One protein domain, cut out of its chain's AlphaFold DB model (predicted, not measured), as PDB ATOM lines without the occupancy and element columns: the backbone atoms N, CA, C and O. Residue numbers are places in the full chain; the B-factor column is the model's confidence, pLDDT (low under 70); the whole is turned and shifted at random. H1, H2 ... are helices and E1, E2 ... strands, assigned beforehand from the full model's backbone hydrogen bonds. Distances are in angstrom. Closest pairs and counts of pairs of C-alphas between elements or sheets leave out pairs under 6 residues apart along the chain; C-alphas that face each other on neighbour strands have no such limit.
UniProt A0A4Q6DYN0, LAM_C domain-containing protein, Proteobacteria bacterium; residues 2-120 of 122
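Overview. This is residues 2 to 120 of the 122 residues of the protein "LAM_C domain-containing protein" of Proteobacteria bacterium (UniProt A0A4Q6DYN0). A strongly twisted sheet of four strands, E1 E2 E3 E4, has two helices, H2 and H3, covering one face, and a small separate sheet of three strands, E5 E6 E7, lies away from this body at one end. The short helix H1 lies at the opposite end of the longest axis. The printed part has 119 residues, with three named helices and seven named strands in the order H1 E1 H2 E2 H3 E3 E4 E5 E6 E7, of mixed class; the larger sheet is mixed, the smaller antiparallel. The whole is only just loose, close to compact, with a radius of gyration of the C-alphas of 16.6 A and spans of 53 by 38 by 28 A.

Along the chain. In the larger sheet, E1 is residues 11 to 17, 19.4 A long, from C-alpha 11 at (72.176, 9.279, -20.584); E2 is 40 to 47, 20.0 A; E3 is 82 to 86, 12.2 A; and E4 is 93 to 95. H2 is residues 25 to 37, 18.5 A, and H3 is 61 to 72, 16.2 A, from C-alpha 61 at (89.083, 29.384, -27.144). H1 is residues 2 to 6. E5 is residues 101 to 105, E6 108 to 111, and E7 116 to 119, ending with C-alpha 119 at (66.921, 48.905, -25.296).

Arrangement. E1 and E2 are parallel at 28 degrees, with N 13 and O 41 within hydrogen-bond range at 2.8 A. E2 and E3 are parallel at 44 degrees, with N 47 and O 84 at 2.8 A. E3 and E4 form an antiparallel hairpin, with N 85 and O 94 at 2.9 A. E1, H2, E2 and E2, H3, E3 are strand-helix-strand units, parallel neighbour strands joined through a helix, with right-handed crossovers. H2 and H3 are on the same face, two layers of helices and sheet, at heights over the sheet of 10.0 A and 9.2 A; both run along the strands. They touch, C-alphas of Ala 25 and Leu 71 closest at 4.8 A, through residues 25 to 29 and 67 to 71 alone, at a steep tilt of 51 degrees, the same way. H1 is only just not on this sheet, with 4 pairs of C-alphas within 10 A. E5 E6 E7 is a meander, each strand the antiparallel neighbour of the one before, with N 102 and O 110 at 2.9 A and N 109 and O 118 at 2.8 A. H3 and E5 are apart. In H1, H2 and H3 every O i to N i+4 pair is within hydrogen-bond range.

Size, cuts and confidence. The two C-alphas farthest apart, those of Gln 3 and Ala 105, are 54.1 A apart. The printed part has no cut. The link from E2 to H3, residues 48 to 60, is long. The mean pLDDT of the printed part is 91.8, and residue 98 is under 70.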
ATOM      1  N   ARG A   2      70.083   1.243 -26.124       87.00
ATOM      2  CA  ARG A   2      68.677   0.773 -26.048       87.00
ATOM      3  C   ARG A   2      68.234   0.191 -24.696       87.00
ATOM      4  O   ARG A   2      67.112   0.448 -24.277       87.00
ATOM      5  N   GLN A   3      69.092  -0.573 -24.015       93.00
ATOM      6  CA  GLN A   3      68.790  -1.121 -22.683       93.00
ATOM      7  C   GLN A   3      68.643  -0.017 -21.625       93.00
ATOM      8  O   GLN A   3      67.635   0.012 -20.929       93.00
ATOM      9  N   LEU A   4      69.592   0.927 -21.570       93.25
ATOM     10  CA  LEU A   4      69.557   2.076 -20.654       93.25
ATOM     11  C   LEU A   4      68.304   2.926 -20.877       93.25
ATOM     12  O   LEU A   4      67.581   3.230 -19.932       93.25
ATOM     13  N   ARG A   5      67.984   3.211 -22.145       89.69
ATOM     14  CA  ARG A   5      66.775   3.951 -22.517       89.69
ATOM     15  C   ARG A   5      65.495   3.233 -22.076       89.69
ATOM     16  O   ARG A   5      64.603   3.869 -21.531       89.69
ATOM     17  N   ARG A   6      65.397   1.913 -22.286       92.25
ATOM     18  CA  ARG A   6      64.239   1.110 -21.837       92.25
ATOM     19  C   ARG A   6      64.099   1.071 -20.317       92.25
ATOM     20  O   ARG A   6      62.982   0.993 -19.828       92.25
ATOM     21  N   ALA A   7      65.213   1.138 -19.597       95.44
ATOM     22  CA  ALA A   7      65.236   1.200 -18.142       95.44
ATOM     23  C   ALA A   7      64.953   2.610 -17.582       95.44
ATOM     24  O   ALA A   7      64.993   2.791 -16.370       95.44
ATOM     25  N   GLY A   8      64.688   3.613 -18.432       93.69
ATOM     26  CA  GLY A   8      64.439   4.993 -18.000       93.69
ATOM     27  C   GLY A   8      65.691   5.735 -17.518       93.69
ATOM     28  O   GLY A   8      65.575   6.771 -16.869       93.69
ATOM     29  N   VAL A   9      66.889   5.226 -17.822       96.19
ATOM     30  CA  VAL A   9      68.152   5.849 -17.412       96.19
ATOM     31  C   VAL A   9      68.452   7.044 -18.313       96.19
ATOM     32  O   VAL A   9      68.640   6.892 -19.524       96.19
ATOM     33  N   LEU A  10      68.555   8.231 -17.713       94.12
ATOM     34  CA  LEU A  10      69.029   9.425 -18.404       94.12
ATOM     35  C   LEU A  10      70.497   9.237 -18.798       94.12
ATOM     36  O   LEU A  10      71.348   9.013 -17.940       94.12
ATOM     37  N   THR A  11      70.797   9.346 -20.093       96.62
ATOM     38  CA  THR A  11      72.176   9.279 -20.584       96.62
ATOM     39  C   THR A  11      72.613  10.625 -21.138       96.62
ATOM     40  O   THR A  11      71.956  11.185 -22.016       96.62
ATOM     41  N   LEU A  12      73.738  11.120 -20.630       96.94
ATOM     42  CA  LEU A  12      74.326  12.399 -21.005       96.94
ATOM     43  C   LEU A  12      75.607  12.166 -21.812       96.94
ATOM     44  O   LEU A  12      76.411  11.300 -21.467       96.94
ATOM     45  N   ASN A  13      75.814  12.948 -22.867       97.31
ATOM     46  CA  ASN A  13      77.063  12.970 -23.618       97.31
ATOM     47  C   ASN A  13      77.963  14.109 -23.126       97.31
ATOM     48  O   ASN A  13      77.544  15.264 -23.056       97.31
ATOM     49  N   GLN A  14      79.210  13.760 -22.819       97.19
ATOM     50  CA  GLN A  14      80.288  14.709 -22.573       97.19
ATOM     51  C   GLN A  14      81.302  14.553 -23.706       97.19
ATOM     52  O   GLN A  14      82.085  13.606 -23.721       97.19
ATOM     53  N   GLY A  15      81.208  15.424 -24.707       96.62
ATOM     54  CA  GLY A  15      82.132  15.462 -25.833       96.62
ATOM     55  C   GLY A  15      83.334  16.352 -25.538       96.62
ATOM     56  O   GLY A  15      83.261  17.218 -24.675       96.62
ATOM     57  N   VAL A  16      84.419  16.170 -26.287       97.38
ATOM     58  CA  VAL A  16      85.579  17.073 -26.292       97.38
ATOM     59  C   VAL A  16      85.687  17.693 -27.681       97.38
ATOM     60  O   VAL A  16      85.546  16.984 -28.680       97.38
ATOM     61  N   LEU A  17      85.905  19.005 -27.749       97.94
ATOM     62  CA  LEU A  17      86.183  19.717 -28.989       97.94
ATOM     63  C   LEU A  17      87.643  19.482 -29.382       97.94
ATOM     64  O   LEU A  17      88.550  19.979 -28.717       97.94
ATOM     65  N   LEU A  18      87.849  18.729 -30.454       98.12
ATOM     66  CA  LEU A  18      89.146  18.268 -30.928       98.12
ATOM     67  C   LEU A  18      89.400  18.788 -32.345       98.12
ATOM     68  O   LEU A  18      88.632  18.525 -33.279       98.12
ATOM     69  N   LYS A  19      90.513  19.500 -32.494       98.00
ATOM     70  CA  LYS A  19      91.017  20.042 -33.753       98.00
ATOM     71  C   LYS A  19      91.238  18.929 -34.777       98.00
ATOM     72  O   LYS A  19      91.853  17.912 -34.467       98.00
ATOM     73  N   GLY A  20      90.742  19.129 -35.996       97.31
ATOM     74  CA  GLY A  20      90.819  18.161 -37.093       97.31
ATOM     75  C   GLY A  20      89.919  16.929 -36.941       97.31
ATOM     76  O   GLY A  20      89.987  16.036 -37.783       97.31
ATOM     77  N   VAL A  21      89.088  16.859 -35.893       97.94
ATOM     78  CA  VAL A  21      88.178  15.728 -35.641       97.94
ATOM     79  C   VAL A  21      86.724  16.188 -35.674       97.94
ATOM     80  O   VAL A  21      85.927  15.680 -36.460       97.94
ATOM     81  N   ASN A  22      86.360  17.137 -34.811       98.00
ATOM     82  CA  ASN A  22      84.986  17.620 -34.667       98.00
ATOM     83  C   ASN A  22      84.909  19.144 -34.464       98.00
ATOM     84  O   ASN A  22      83.888  19.660 -34.015       98.00
ATOM     85  N   ASP A  23      85.958  19.868 -34.842       97.31
ATOM     86  CA  ASP A  23      86.107  21.323 -34.771       97.31
ATOM     87  C   ASP A  23      85.315  22.077 -35.855       97.31
ATOM     88  O   ASP A  23      85.773  23.058 -36.430       97.31
ATOM     89  N   ASN A  24      84.087  21.638 -36.137       97.44
ATOM     90  CA  ASN A  24      83.150  22.372 -36.983       97.44
ATOM     91  C   ASN A  24      81.694  22.099 -36.582       97.44
ATOM     92  O   ASN A  24      81.324  20.989 -36.184       97.44
ATOM     93  N   ALA A  25      80.845  23.118 -36.729       97.06
ATOM     94  CA  ALA A  25      79.462  23.075 -36.263       97.06
ATOM     95  C   ALA A  25      78.622  22.006 -36.977       97.06
ATOM     96  O   ALA A  25      77.805  21.341 -36.344       97.06
ATOM     97  N   ALA A  26      78.843  21.785 -38.276       97.62
ATOM     98  CA  ALA A  26      78.110  20.785 -39.052       97.62
ATOM     99  C   ALA A  26      78.361  19.350 -38.552       97.62
ATOM    100  O   ALA A  26      77.421  18.558 -38.431       97.62
ATOM    101  N   THR A  27      79.611  19.023 -38.214       98.25
ATOM    102  CA  THR A  27      80.002  17.715 -37.668       98.25
ATOM    103  C   THR A  27      79.399  17.500 -36.289       98.25
ATOM    104  O   THR A  27      78.775  16.466 -36.049       98.25
ATOM    105  N   LEU A  28      79.501  18.501 -35.410       98.00
ATOM    106  CA  LEU A  28      78.878  18.462 -34.088       98.00
ATOM    107  C   LEU A  28      77.356  18.316 -34.184       98.00
ATOM    108  O   LEU A  28      76.780  17.464 -33.514       98.00
ATOM    109  N   ARG A  29      76.698  19.067 -35.071       97.56
ATOM    110  CA  ARG A  29      75.255  18.950 -35.316       97.56
ATOM    111  C   ARG A  29      74.871  17.535 -35.733       97.56
ATOM    112  O   ARG A  29      73.924  16.973 -35.188       97.56
ATOM    113  N   LYS A  30      75.596  16.948 -36.689       97.69
ATOM    114  CA  LYS A  30      75.353  15.571 -37.140       97.69
ATOM    115  C   LYS A  30      75.501  14.575 -35.986       97.69
ATOM    116  O   LYS A  30      74.643  13.710 -35.829       97.69
ATOM    117  N   LEU A  31      76.553  14.719 -35.179       97.31
ATOM    118  CA  LEU A  31      76.792  13.883 -34.002       97.31
ATOM    119  C   LEU A  31      75.648  13.998 -32.990       97.31
ATOM    120  O   LEU A  31      75.107  12.983 -32.559       97.31
ATOM    121  N   TYR A  32      75.259  15.216 -32.623       97.56
ATOM    122  CA  TYR A  32      74.242  15.434 -31.601       97.56
ATOM    123  C   TYR A  32      72.867  14.936 -32.038       97.56
ATOM    124  O   TYR A  32      72.199  14.268 -31.253       97.56
ATOM    125  N   LEU A  33      72.466  15.155 -33.294       95.81
ATOM    126  CA  LEU A  33      71.217  14.588 -33.814       95.81
ATOM    127  C   LEU A  33      71.212  13.053 -33.745       95.81
ATOM    128  O   LEU A  33      70.245  12.477 -33.251       95.81
ATOM    129  N   ALA A  34      72.314  12.401 -34.132       96.44
ATOM    130  CA  ALA A  34      72.447  10.945 -34.026       96.44
ATOM    131  C   ALA A  34      72.407  10.452 -32.564       96.44
ATOM    132  O   ALA A  34      71.805   9.422 -32.263       96.44
ATOM    133  N   LEU A  35      72.998  11.201 -31.627       95.50
ATOM    134  CA  LEU A  35      72.890  10.915 -30.192       95.50
ATOM    135  C   LEU A  35      71.439  11.016 -29.700       95.50
ATOM    136  O   LEU A  35      70.988  10.159 -28.937       95.50
ATOM    137  N   GLY A  36      70.689  12.010 -30.180       94.06
ATOM    138  CA  GLY A  36      69.272  12.187 -29.862       94.06
ATOM    139  C   GLY A  36      68.400  11.017 -30.314       94.06
ATOM    140  O   GLY A  36      67.550  10.557 -29.549       94.06
ATOM    141  N   GLU A  37      68.652  10.475 -31.507       93.56
ATOM    142  CA  GLU A  37      67.961   9.279 -32.018       93.56
ATOM    143  C   GLU A  37      68.146   8.066 -31.083       93.56
ATOM    144  O   GLU A  37      67.202   7.310 -30.819       93.56
ATOM    145  N   GLU A  38      69.332   7.938 -30.482       93.94
ATOM    146  CA  GLU A  38      69.664   6.900 -29.498       93.94
ATOM    147  C   GLU A  38      69.205   7.224 -28.061       93.94
ATOM    148  O   GLU A  38      69.322   6.382 -27.165       93.94
ATOM    149  N   GLY A  39      68.603   8.396 -27.833       93.62
ATOM    150  CA  GLY A  39      68.122   8.846 -26.523       93.62
ATOM    151  C   GLY A  39      69.225   9.374 -25.601       93.62
ATOM    152  O   GLY A  39      69.108   9.249 -24.383       93.62
ATOM    153  N   VAL A  40      70.296   9.928 -26.171       96.19
ATOM    154  CA  VAL A  40      71.411  10.546 -25.442       96.19
ATOM    155  C   VAL A  40      71.331  12.062 -25.562       96.19
ATOM    156  O   VAL A  40      71.267  12.600 -26.664       96.19
ATOM    157  N   MET A  41      71.365  12.750 -24.422       95.75
ATOM    158  CA  MET A  41      71.324  14.208 -24.362       95.75
ATOM    159  C   MET A  41      72.747  14.787 -24.427       95.75
ATOM    160  O   MET A  41      73.560  14.454 -23.561       95.75
ATOM    161  N   PRO A  42      73.080  15.655 -25.398       97.19
ATOM    162  CA  PRO A  42      74.302  16.453 -25.363       97.19
ATOM    163  C   PRO A  42      74.321  17.301 -24.093       97.19
ATOM    164  O   PRO A  42      73.396  18.073 -23.859       97.19
ATOM    165  N   TYR A  43      75.348  17.138 -23.263       96.81
ATOM    166  CA  TYR A  43      75.428  17.829 -21.977       96.81
ATOM    167  C   TYR A  43      76.590  18.812 -21.943       96.81
ATOM    168  O   TYR A  43      76.362  20.017 -21.876       96.81
ATOM    169  N   TYR A  44      77.817  18.313 -22.095       97.06
ATOM    170  CA  TYR A  44      79.004  19.159 -22.163       97.06
ATOM    171  C   TYR A  44      79.744  18.986 -23.479       97.06
ATOM    172  O   TYR A  44      79.903  17.872 -23.979       97.06
ATOM    173  N   LEU A  45      80.229  20.110 -23.997       97.69
ATOM    174  CA  LEU A  45      81.321  20.159 -24.950       97.69
ATOM    175  C   LEU A  45      82.529  20.726 -24.208       97.69
ATOM    176  O   LEU A  45      82.605  21.920 -23.939       97.69
ATOM    177  N   HIS A  46      83.459  19.857 -23.855       97.06
ATOM    178  CA  HIS A  46      84.700  20.231 -23.205       97.06
ATOM    179  C   HIS A  46      85.646  20.870 -24.204       97.06
ATOM    180  O   HIS A  46      85.881  20.342 -25.292       97.06
ATOM    181  N   HIS A  47      86.222  22.001 -23.833       96.31
ATOM    182  CA  HIS A  47      87.418  22.493 -24.482       96.31
ATOM    183  C   HIS A  47      88.561  21.517 -24.187       96.31
ATOM    184  O   HIS A  47      88.799  21.204 -23.026       96.31
ATOM    185  N   CYS A  48      89.241  21.016 -25.222       94.94
ATOM    186  CA  CYS A  48      90.305  20.022 -25.059       94.94
ATOM    187  C   CYS A  48      91.373  20.518 -24.088       94.94
ATOM    188  O   CYS A  48      92.011  21.525 -24.381       94.94
ATOM    189  N   ASP A  49      91.590  19.809 -22.982       90.12
ATOM    190  CA  ASP A  49      92.565  20.172 -21.955       90.12
ATOM    191  C   ASP A  49      94.002  20.237 -22.480       90.12
ATOM    192  O   ASP A  49      94.353  19.679 -23.522       90.12
ATOM    193  N   LEU A  50      94.843  20.955 -21.734       84.25
ATOM    194  CA  LEU A  50      96.287  20.943 -21.936       84.25
ATOM    195  C   LEU A  50      96.846  19.677 -21.287       84.25
ATOM    196  O   LEU A  50      97.165  19.666 -20.100       84.25
ATOM    197  N   VAL A  51      96.927  18.610 -22.075       86.06
ATOM    198  CA  VAL A  51      97.592  17.361 -21.696       86.06
ATOM    199  C   VAL A  51      98.852  17.188 -22.531       86.06
ATOM    200  O   VAL A  51      98.868  17.543 -23.711       86.06
ATOM    201  N   GLU A  52      99.898  16.646 -21.914       87.88
ATOM    202  CA  GLU A  52     101.181  16.403 -22.574       87.88
ATOM    203  C   GLU A  52     100.993  15.534 -23.826       87.88
ATOM    204  O   GLU A  52     100.393  14.457 -23.770       87.88
ATOM    205  N   GLY A  53     101.467  16.028 -24.971       86.88
ATOM    206  CA  GLY A  53     101.356  15.351 -26.265       86.88
ATOM    207  C   GLY A  53      99.992  15.495 -26.952       86.88
ATOM    208  O   GLY A  53      99.836  15.047 -28.090       86.88
ATOM    209  N   GLY A  54      99.003  16.124 -26.308       86.12
ATOM    210  CA  GLY A  54      97.663  16.371 -26.853       86.12
ATOM    211  C   GLY A  54      97.476  17.754 -27.482       86.12
ATOM    212  O   GLY A  54      96.389  18.068 -27.965       86.12
ATOM    213  N   GLU A  55      98.511  18.592 -27.511       90.81
ATOM    214  CA  GLU A  55      98.416  20.013 -27.871       90.81
ATOM    215  C   GLU A  55      97.897  20.218 -29.301       90.81
ATOM    216  O   GLU A  55      97.182  21.177 -29.589       90.81
ATOM    217  N   HIS A  56      98.209  19.282 -30.197       93.12
ATOM    218  CA  HIS A  56      97.787  19.305 -31.595       93.12
ATOM    219  C   HIS A  56      96.274  19.112 -31.790       93.12
ATOM    220  O   HIS A  56      95.746  19.533 -32.821       93.12
ATOM    221  N   PHE A  57      95.569  18.542 -30.806       95.56
ATOM    222  CA  PHE A  57      94.109  18.435 -30.807       95.56
ATOM    223  C   PHE A  57      93.409  19.661 -30.219       95.56
ATOM    224  O   PHE A  57      92.186  19.769 -30.307       95.56
ATOM    225  N   ARG A  58      94.137  20.609 -29.628       95.19
ATOM    226  CA  ARG A  58      93.519  21.763 -28.979       95.19
ATOM    227  C   ARG A  58      93.212  22.875 -29.988       95.19
ATOM    228  O   ARG A  58      94.057  23.267 -30.795       95.19
ATOM    229  N   THR A  59      91.994  23.410 -29.938       95.75
ATOM    230  CA  THR A  59      91.612  24.636 -30.661       95.75
ATOM    231  C   THR A  59      91.938  25.873 -29.819       95.75
ATOM    232  O   THR A  59      92.145  25.775 -28.610       95.75
ATOM    233  N   SER A  60      91.930  27.073 -30.408       95.50
ATOM    234  CA  SER A  60      91.850  28.288 -29.584       95.50
ATOM    235  C   SER A  60      90.470  28.377 -28.912       95.50
ATOM    236  O   SER A  60      89.491  27.781 -29.380       95.50
ATOM    237  N   ILE A  61      90.374  29.118 -27.801       94.50
ATOM    238  CA  ILE A  61      89.083  29.384 -27.144       94.50
ATOM    239  C   ILE A  61      88.158  30.149 -28.091       94.50
ATOM    240  O   ILE A  61      86.980  29.819 -28.179       94.50
ATOM    241  N   GLU A  62      88.695  31.137 -28.808       93.81
ATOM    242  CA  GLU A  62      87.958  31.929 -29.796       93.81
ATOM    243  C   GLU A  62      87.337  31.042 -30.877       93.81
ATOM    244  O   GLU A  62      86.136  31.132 -31.126       93.81
ATOM    245  N   GLU A  63      88.115  30.115 -31.438       95.12
ATOM    246  CA  GLU A  63      87.619  29.200 -32.464       95.12
ATOM    247  C   GLU A  63      86.535  28.269 -31.911       95.12
ATOM    248  O   GLU A  63      85.479  28.103 -32.519       95.12
ATOM    249  N   GLY A  64      86.728  27.732 -30.703       95.94
ATOM    250  CA  GLY A  64      85.695  26.921 -30.060       95.94
ATOM    251  C   GLY A  64      84.411  27.701 -29.764       95.94
ATOM    252  O   GLY A  64      83.314  27.183 -29.974       95.94
ATOM    253  N   ARG A  65      84.518  28.977 -29.363       94.31
ATOM    254  CA  ARG A  65      83.356  29.865 -29.187       94.31
ATOM    255  C   ARG A  65      82.649  30.127 -30.510       94.31
ATOM    256  O   ARG A  65      81.417  30.111 -30.537       94.31
ATOM    257  N   ARG A  66      83.399  30.344 -31.593       92.94
ATOM    258  CA  ARG A  66      82.858  30.533 -32.945       92.94
ATOM    259  C   ARG A  66      82.060  29.302 -33.381       92.94
ATOM    260  O   ARG A  66      80.885  29.435 -33.716       92.94
ATOM    261  N   ILE A  67      82.659  28.113 -33.280       95.38
ATOM    262  CA  ILE A  67      82.031  26.826 -33.622       95.38
ATOM    263  C   ILE A  67      80.764  26.592 -32.795       95.38
ATOM    264  O   ILE A  67      79.719  26.232 -33.337       95.38
ATOM    265  N   TRP A  68      80.833  26.805 -31.482       95.56
ATOM    266  CA  TRP A  68      79.685  26.594 -30.606       95.56
ATOM    267  C   TRP A  68      78.555  27.603 -30.866       95.56
ATOM    268  O   TRP A  68      77.380  27.233 -30.858       95.56
ATOM    269  N   THR A  69      78.889  28.863 -31.157       92.06
ATOM    270  CA  THR A  69      77.906  29.901 -31.511       92.06
ATOM    271  C   THR A  69      77.190  29.561 -32.817       92.06
ATOM    272  O   THR A  69      75.964  29.666 -32.892       92.06
ATOM    273  N   GLU A  70      77.936  29.104 -33.823       92.50
ATOM    274  CA  GLU A  70      77.387  28.620 -35.090       92.50
ATOM    275  C   GLU A  70      76.454  27.422 -34.856       92.50
ATOM    276  O   GLU A  70      75.300  27.441 -35.285       92.50
ATOM    277  N   LEU A  71      76.893  26.430 -34.071       94.19
ATOM    278  CA  LEU A  71      76.085  25.267 -33.700       94.19
ATOM    279  C   LEU A  71      74.767  25.673 -33.022       94.19
ATOM    280  O   LEU A  71      73.703  25.175 -33.405       94.19
ATOM    281  N   ARG A  72      74.815  26.599 -32.056       91.81
ATOM    282  CA  ARG A  72      73.643  27.100 -31.318       91.81
ATOM    283  C   ARG A  72      72.571  27.692 -32.231       91.81
ATOM    284  O   ARG A  72      71.390  27.601 -31.916       91.81
ATOM    285  N   GLY A  73      72.964  28.275 -33.363       88.12
ATOM    286  CA  GLY A  73      72.035  28.812 -34.359       88.12
ATOM    287  C   GLY A  73      71.275  27.751 -35.167       88.12
ATOM    288  O   GLY A  73      70.345  28.107 -35.884       88.12
ATOM    289  N   THR A  74      71.649  26.470 -35.068       90.88
ATOM    290  CA  THR A  74      71.189  25.407 -35.987       90.88
ATOM    291  C   THR A  74      70.385  24.280 -35.333       90.88
ATOM    292  O   THR A  74      69.921  23.376 -36.039       90.88
ATOM    293  N   MET A  75      70.225  24.293 -34.006       90.38
ATOM    294  CA  MET A  75      69.523  23.251 -33.247       90.38
ATOM    295  C   MET A  75      68.683  23.855 -32.104       90.38
ATOM    296  O   MET A  75      68.917  25.000 -31.710       90.38
ATOM    297  N   PRO A  76      67.706  23.110 -31.549       89.81
ATOM    298  CA  PRO A  76      66.921  23.565 -30.404       89.81
ATOM    299  C   PRO A  76      67.808  23.885 -29.200       89.81
ATOM    300  O   PRO A  76      68.696  23.107 -28.863       89.81
ATOM    301  N   GLY A  77      67.529  24.996 -28.512       88.25
ATOM    302  CA  GLY A  77      68.381  25.500 -27.428       88.25
ATOM    303  C   GLY A  77      68.631  24.505 -26.288       88.25
ATOM    304  O   GLY A  77      69.736  24.467 -25.763       88.25
ATOM    305  N   TYR A  78      67.646  23.665 -25.951       89.44
ATOM    306  CA  TYR A  78      67.778  22.635 -24.908       89.44
ATOM    307  C   TYR A  78      68.689  21.465 -25.306       89.44
ATOM    308  O   TYR A  78      69.065  20.666 -24.457       89.44
ATOM    309  N   PHE A  79      68.997  21.334 -26.597       93.00
ATOM    310  CA  PHE A  79      69.795  20.252 -27.171       93.00
ATOM    311  C   PHE A  79      71.194  20.733 -27.597       93.00
ATOM    312  O   PHE A  79      71.932  20.026 -28.284       93.00
ATOM    313  N   ILE A  80      71.549  21.961 -27.211       94.62
ATOM    314  CA  ILE A  80      72.895  22.513 -27.340       94.62
ATOM    315  C   ILE A  80      73.655  22.172 -26.057       94.62
ATOM    316  O   ILE A  80      73.211  22.592 -24.988       94.62
ATOM    317  N   PRO A  81      74.793  21.461 -26.127       96.06
ATOM    318  CA  PRO A  81      75.602  21.223 -24.939       96.06
ATOM    319  C   PRO A  81      76.200  22.538 -24.443       96.06
ATOM    320  O   PRO A  81      76.466  23.448 -25.232       96.06
ATOM    321  N   GLU A  82      76.485  22.637 -23.154       95.44
ATOM    322  CA  GLU A  82      77.237  23.769 -22.628       95.44
ATOM    323  C   GLU A  82      78.714  23.628 -23.031       95.44
ATOM    324  O   GLU A  82      79.336  22.588 -22.803       95.44
ATOM    325  N   TYR A  83      79.274  24.652 -23.683       96.88
ATOM    326  CA  TYR A  83      80.700  24.680 -24.005       96.88
ATOM    327  C   TYR A  83      81.476  25.163 -22.790       96.88
ATOM    328  O   TYR A  83      81.262  26.290 -22.342       96.88
ATOM    329  N   ILE A  84      82.353  24.315 -22.261       96.31
ATOM    330  CA  ILE A  84      83.025  24.526 -20.979       96.31
ATOM    331  C   ILE A  84      84.535  24.345 -21.087       96.31
ATOM    332  O   ILE A  84      85.033  23.686 -21.994       96.31
ATOM    333  N   LEU A  85      85.258  24.900 -20.122       94.50
ATOM    334  CA  LEU A  85      86.669  24.625 -19.875       94.50
ATOM    335  C   LEU A  85      86.840  24.159 -18.431       94.50
ATOM    336  O   LEU A  85      86.332  24.806 -17.511       94.50
ATOM    337  N   ASP A  86      87.543  23.045 -18.237       90.88
ATOM    338  CA  ASP A  86      87.911  22.566 -16.909       90.88
ATOM    339  C   ASP A  86      89.092  23.394 -16.378       90.88
ATOM    340  O   ASP A  86      90.095  23.632 -17.057       90.88
ATOM    341  N   THR A  87      88.952  23.902 -15.155       85.81
ATOM    342  CA  THR A  87      90.011  24.701 -14.526       85.81
ATOM    343  C   THR A  87      91.076  23.808 -13.895       85.81
ATOM    344  O   THR A  87      90.747  22.837 -13.200       85.81
ATOM    345  N   PRO A  88      92.368  24.153 -14.052       78.00
ATOM    346  CA  PRO A  88      93.434  23.497 -13.308       78.00
ATOM    347  C   PRO A  88      93.188  23.580 -11.796       78.00
ATOM    348  O   PRO A  88      92.742  24.606 -11.285       78.00
ATOM    349  N   GLY A  89      93.493  22.504 -11.066       76.69
ATOM    350  CA  GLY A  89      93.400  22.490  -9.602       76.69
ATOM    351  C   GLY A  89      91.985  22.352  -9.026       76.69
ATOM    352  O   GLY A  89      91.815  22.517  -7.822       76.69
ATOM    353  N   GLY A  90      90.976  22.022  -9.843       72.81
ATOM    354  CA  GLY A  90      89.641  21.668  -9.348       72.81
ATOM    355  C   GLY A  90      88.707  22.851  -9.079       72.81
ATOM    356  O   GLY A  90      87.727  22.694  -8.357       72.81
ATOM    357  N   GLY A  91      88.954  24.015  -9.685       78.75
ATOM    358  CA  GLY A  91      88.073  25.193  -9.605       78.75
ATOM    359  C   GLY A  91      86.726  25.049 -10.338       78.75
ATOM    360  O   GLY A  91      85.964  26.010 -10.422       78.75
ATOM    361  N   GLY A  92      86.422  23.863 -10.871       85.75
ATOM    362  CA  GLY A  92      85.181  23.552 -11.573       85.75
ATOM    363  C   GLY A  92      85.215  23.826 -13.081       85.75
ATOM    364  O   GLY A  92      86.270  24.047 -13.681       85.75
ATOM    365  N   LYS A  93      84.018  23.766 -13.674       90.94
ATOM    366  CA  LYS A  93      83.742  23.890 -15.112       90.94
ATOM    367  C   LYS A  93      83.305  25.311 -15.423       90.94
ATOM    368  O   LYS A  93      82.287  25.754 -14.896       90.94
ATOM    369  N   ILE A  94      84.051  26.010 -16.270       92.75
ATOM    370  CA  ILE A  94      83.763  27.401 -16.634       92.75
ATOM    371  C   ILE A  94      83.043  27.435 -17.982       92.75
ATOM    372  O   ILE A  94      83.641  27.033 -18.984       92.75
ATOM    373  N   PRO A  95      81.796  27.933 -18.046       93.31
ATOM    374  CA  PRO A  95      81.094  28.124 -19.307       93.31
ATOM    375  C   PRO A  95      81.796  29.155 -20.190       93.31
ATOM    376  O   PRO A  95      82.085  30.276 -19.774       93.31
ATOM    377  N   LEU A  96      82.039  28.790 -21.446       92.50
ATOM    378  CA  LEU A  96      82.712  29.620 -22.444       92.50
ATOM    379  C   LEU A  96      81.764  30.182 -23.512       92.50
ATOM    380  O   LEU A  96      82.171  31.046 -24.286       92.50
ATOM    381  N   GLY A  97      80.503  29.746 -23.564       78.25
ATOM    382  CA  GLY A  97      79.528  30.194 -24.574       78.25
ATOM    383  C   GLY A  97      78.986  31.626 -24.395       78.25
ATOM    384  O   GLY A  97      78.195  32.092 -25.207       78.25
ATOM    385  N   GLY A  98      79.369  32.325 -23.326       68.69
ATOM    386  CA  GLY A  98      78.484  33.255 -22.613       68.69
ATOM    387  C   GLY A  98      78.382  34.726 -23.031       68.69
ATOM    388  O   GLY A  98      77.871  35.489 -22.223       68.69
ATOM    389  N   ASN A  99      78.794  35.172 -24.225       72.94
ATOM    390  CA  ASN A  99      78.657  36.607 -24.567       72.94
ATOM    391  C   ASN A  99      77.793  36.793 -25.813       72.94
ATOM    392  O   ASN A  99      78.285  36.667 -26.933       72.94
ATOM    393  N   PHE A 100      76.512  37.102 -25.606       81.75
ATOM    394  CA  PHE A 100      75.549  37.383 -26.679       81.75
ATOM    395  C   PHE A 100      75.061  38.826 -26.703       81.75
ATOM    396  O   PHE A 100      74.389  39.218 -27.654       81.75
ATOM    397  N   VAL A 101      75.389  39.593 -25.669       88.44
ATOM    398  CA  VAL A 101      75.042  41.001 -25.540       88.44
ATOM    399  C   VAL A 101      76.291  41.790 -25.183       88.44
ATOM    400  O   VAL A 101      77.161  41.295 -24.461       88.44
ATOM    401  N   ARG A 102      76.381  43.004 -25.709       90.06
ATOM    402  CA  ARG A 102      77.371  44.008 -25.335       90.06
ATOM    403  C   ARG A 102      76.613  45.266 -24.961       90.06
ATOM    404  O   ARG A 102      75.899  45.799 -25.800       90.06
ATOM    405  N   GLU A 103      76.762  45.725 -23.728       92.50
ATOM    406  CA  GLU A 103      76.218  47.021 -23.326       92.50
ATOM    407  C   GLU A 103      76.971  48.134 -24.068       92.50
ATOM    408  O   GLU A 103      78.205  48.134 -24.122       92.50
ATOM    409  N   THR A 104      76.226  49.047 -24.687       93.31
ATOM    410  CA  THR A 104      76.767  50.207 -25.412       93.31
ATOM    411  C   THR A 104      76.524  51.517 -24.669       93.31
ATOM    412  O   THR A 104      77.306  52.454 -24.818       93.31
ATOM    413  N   ALA A 105      75.466  51.574 -23.859       93.12
ATOM    414  CA  ALA A 105      75.144  52.640 -22.913       93.12
ATOM    415  C   ALA A 105      74.220  52.065 -21.814       93.12
ATOM    416  O   ALA A 105      73.690  50.973 -22.012       93.12
ATOM    417  N   PRO A 106      74.003  52.756 -20.679       94.62
ATOM    418  CA  PRO A 106      73.103  52.267 -19.634       94.62
ATOM    419  C   PRO A 106      71.697  51.960 -20.171       94.62
ATOM    420  O   PRO A 106      70.992  52.870 -20.600       94.62
ATOM    421  N   GLY A 107      71.302  50.683 -20.136       92.44
ATOM    422  CA  GLY A 107      70.014  50.201 -20.659       92.44
ATOM    423  C   GLY A 107      69.978  49.936 -22.170       92.44
ATOM    424  O   GLY A 107      68.943  49.502 -22.676       92.44
ATOM    425  N   ASP A 108      71.092  50.142 -22.880       92.94
ATOM    426  CA  ASP A 108      71.239  49.910 -24.318       92.94
ATOM    427  C   ASP A 108      72.280  48.829 -24.607       92.94
ATOM    428  O   ASP A 108      73.432  48.878 -24.163       92.94
ATOM    429  N   TYR A 109      71.891  47.876 -25.445       93.12
ATOM    430  CA  TYR A 109      72.668  46.688 -25.737       93.12
ATOM    431  C   TYR A 109      72.716  46.405 -27.233       93.12
ATOM    432  O   TYR A 109      71.752  46.576 -27.976       93.12
ATOM    433  N   GLU A 110      73.836  45.852 -27.664       91.19
ATOM    434  CA  GLU A 110      73.987  45.215 -28.957       91.19
ATOM    435  C   GLU A 110      73.921  43.700 -28.801       91.19
ATOM    436  O   GLU A 110      74.689  43.088 -28.054       91.19
ATOM    437  N   LEU A 111      73.027  43.075 -29.560       89.25
ATOM    438  CA  LEU A 111      72.896  41.629 -29.635       89.25
ATOM    439  C   LEU A 111      73.958  41.074 -30.595       89.25
ATOM    440  O   LEU A 111      73.758  41.045 -31.810       89.25
ATOM    441  N   LEU A 112      75.073  40.574 -30.058       80.69
ATOM    442  CA  LEU A 112      76.282  40.166 -30.798       80.69
ATOM    443  C   LEU A 112      76.047  39.096 -31.883       80.69
ATOM    444  O   LEU A 112      76.870  38.931 -32.777       80.69
ATOM    445  N   ARG A 113      74.929  38.360 -31.832       73.06
ATOM    446  CA  ARG A 113      74.569  37.361 -32.856       73.06
ATOM    447  C   ARG A 113      73.923  37.977 -34.099       73.06
ATOM    448  O   ARG A 113      74.064  37.435 -35.189       73.06
ATOM    449  N   THR A 114      73.146  39.041 -33.925       74.88
ATOM    450  CA  THR A 114      72.340  39.652 -34.995       74.88
ATOM    451  C   THR A 114      72.799  41.063 -35.343       74.88
ATOM    452  O   THR A 114      72.322  41.608 -36.332       74.88
ATOM    453  N   GLY A 115      73.675  41.666 -34.532       78.06
ATOM    454  CA  GLY A 115      74.016  43.088 -34.601       78.06
ATOM    455  C   GLY A 115      72.826  44.003 -34.300       78.06
ATOM    456  O   GLY A 115      72.874  45.194 -34.589       78.06
ATOM    457  N   ALA A 116      71.728  43.452 -33.776       83.38
ATOM    458  CA  ALA A 116      70.528  44.226 -33.494       83.38
ATOM    459  C   ALA A 116      70.732  45.053 -32.221       83.38
ATOM    460  O   ALA A 116      71.271  44.543 -31.239       83.38
ATOM    461  N   ALA A 117      70.264  46.297 -32.237       88.38
ATOM    462  CA  ALA A 117      70.143  47.096 -31.028       88.38
ATOM    463  C   ALA A 117      68.945  46.613 -30.195       88.38
ATOM    464  O   ALA A 117      67.905  46.236 -30.746       88.38
ATOM    465  N   TYR A 118      69.101  46.626 -28.879       90.06
ATOM    466  CA  TYR A 118      68.066  46.348 -27.895       90.06
ATOM    467  C   TYR A 118      68.156  47.393 -26.786       90.06
ATOM    468  O   TYR A 118      69.241  47.626 -26.264       90.06
ATOM    469  N   SER A 119      67.023  47.978 -26.421       91.12
ATOM    470  CA  SER A 119      66.921  48.905 -25.296       91.12
ATOM    471  C   SER A 119      65.910  48.347 -24.305       91.12
ATOM    472  O   SER A 119      64.853  47.848 -24.717       91.12
ATOM    473  N   ASP A 120      66.233  48.421 -23.016       87.75
ATOM    474  CA  ASP A 120      65.289  48.077 -21.957       87.75
ATOM    475  C   ASP A 120      64.041  48.977 -22.068       87.75
ATOM    476  O   ASP A 120      64.152  50.163 -22.402       87.75
TER     477      ASP A 120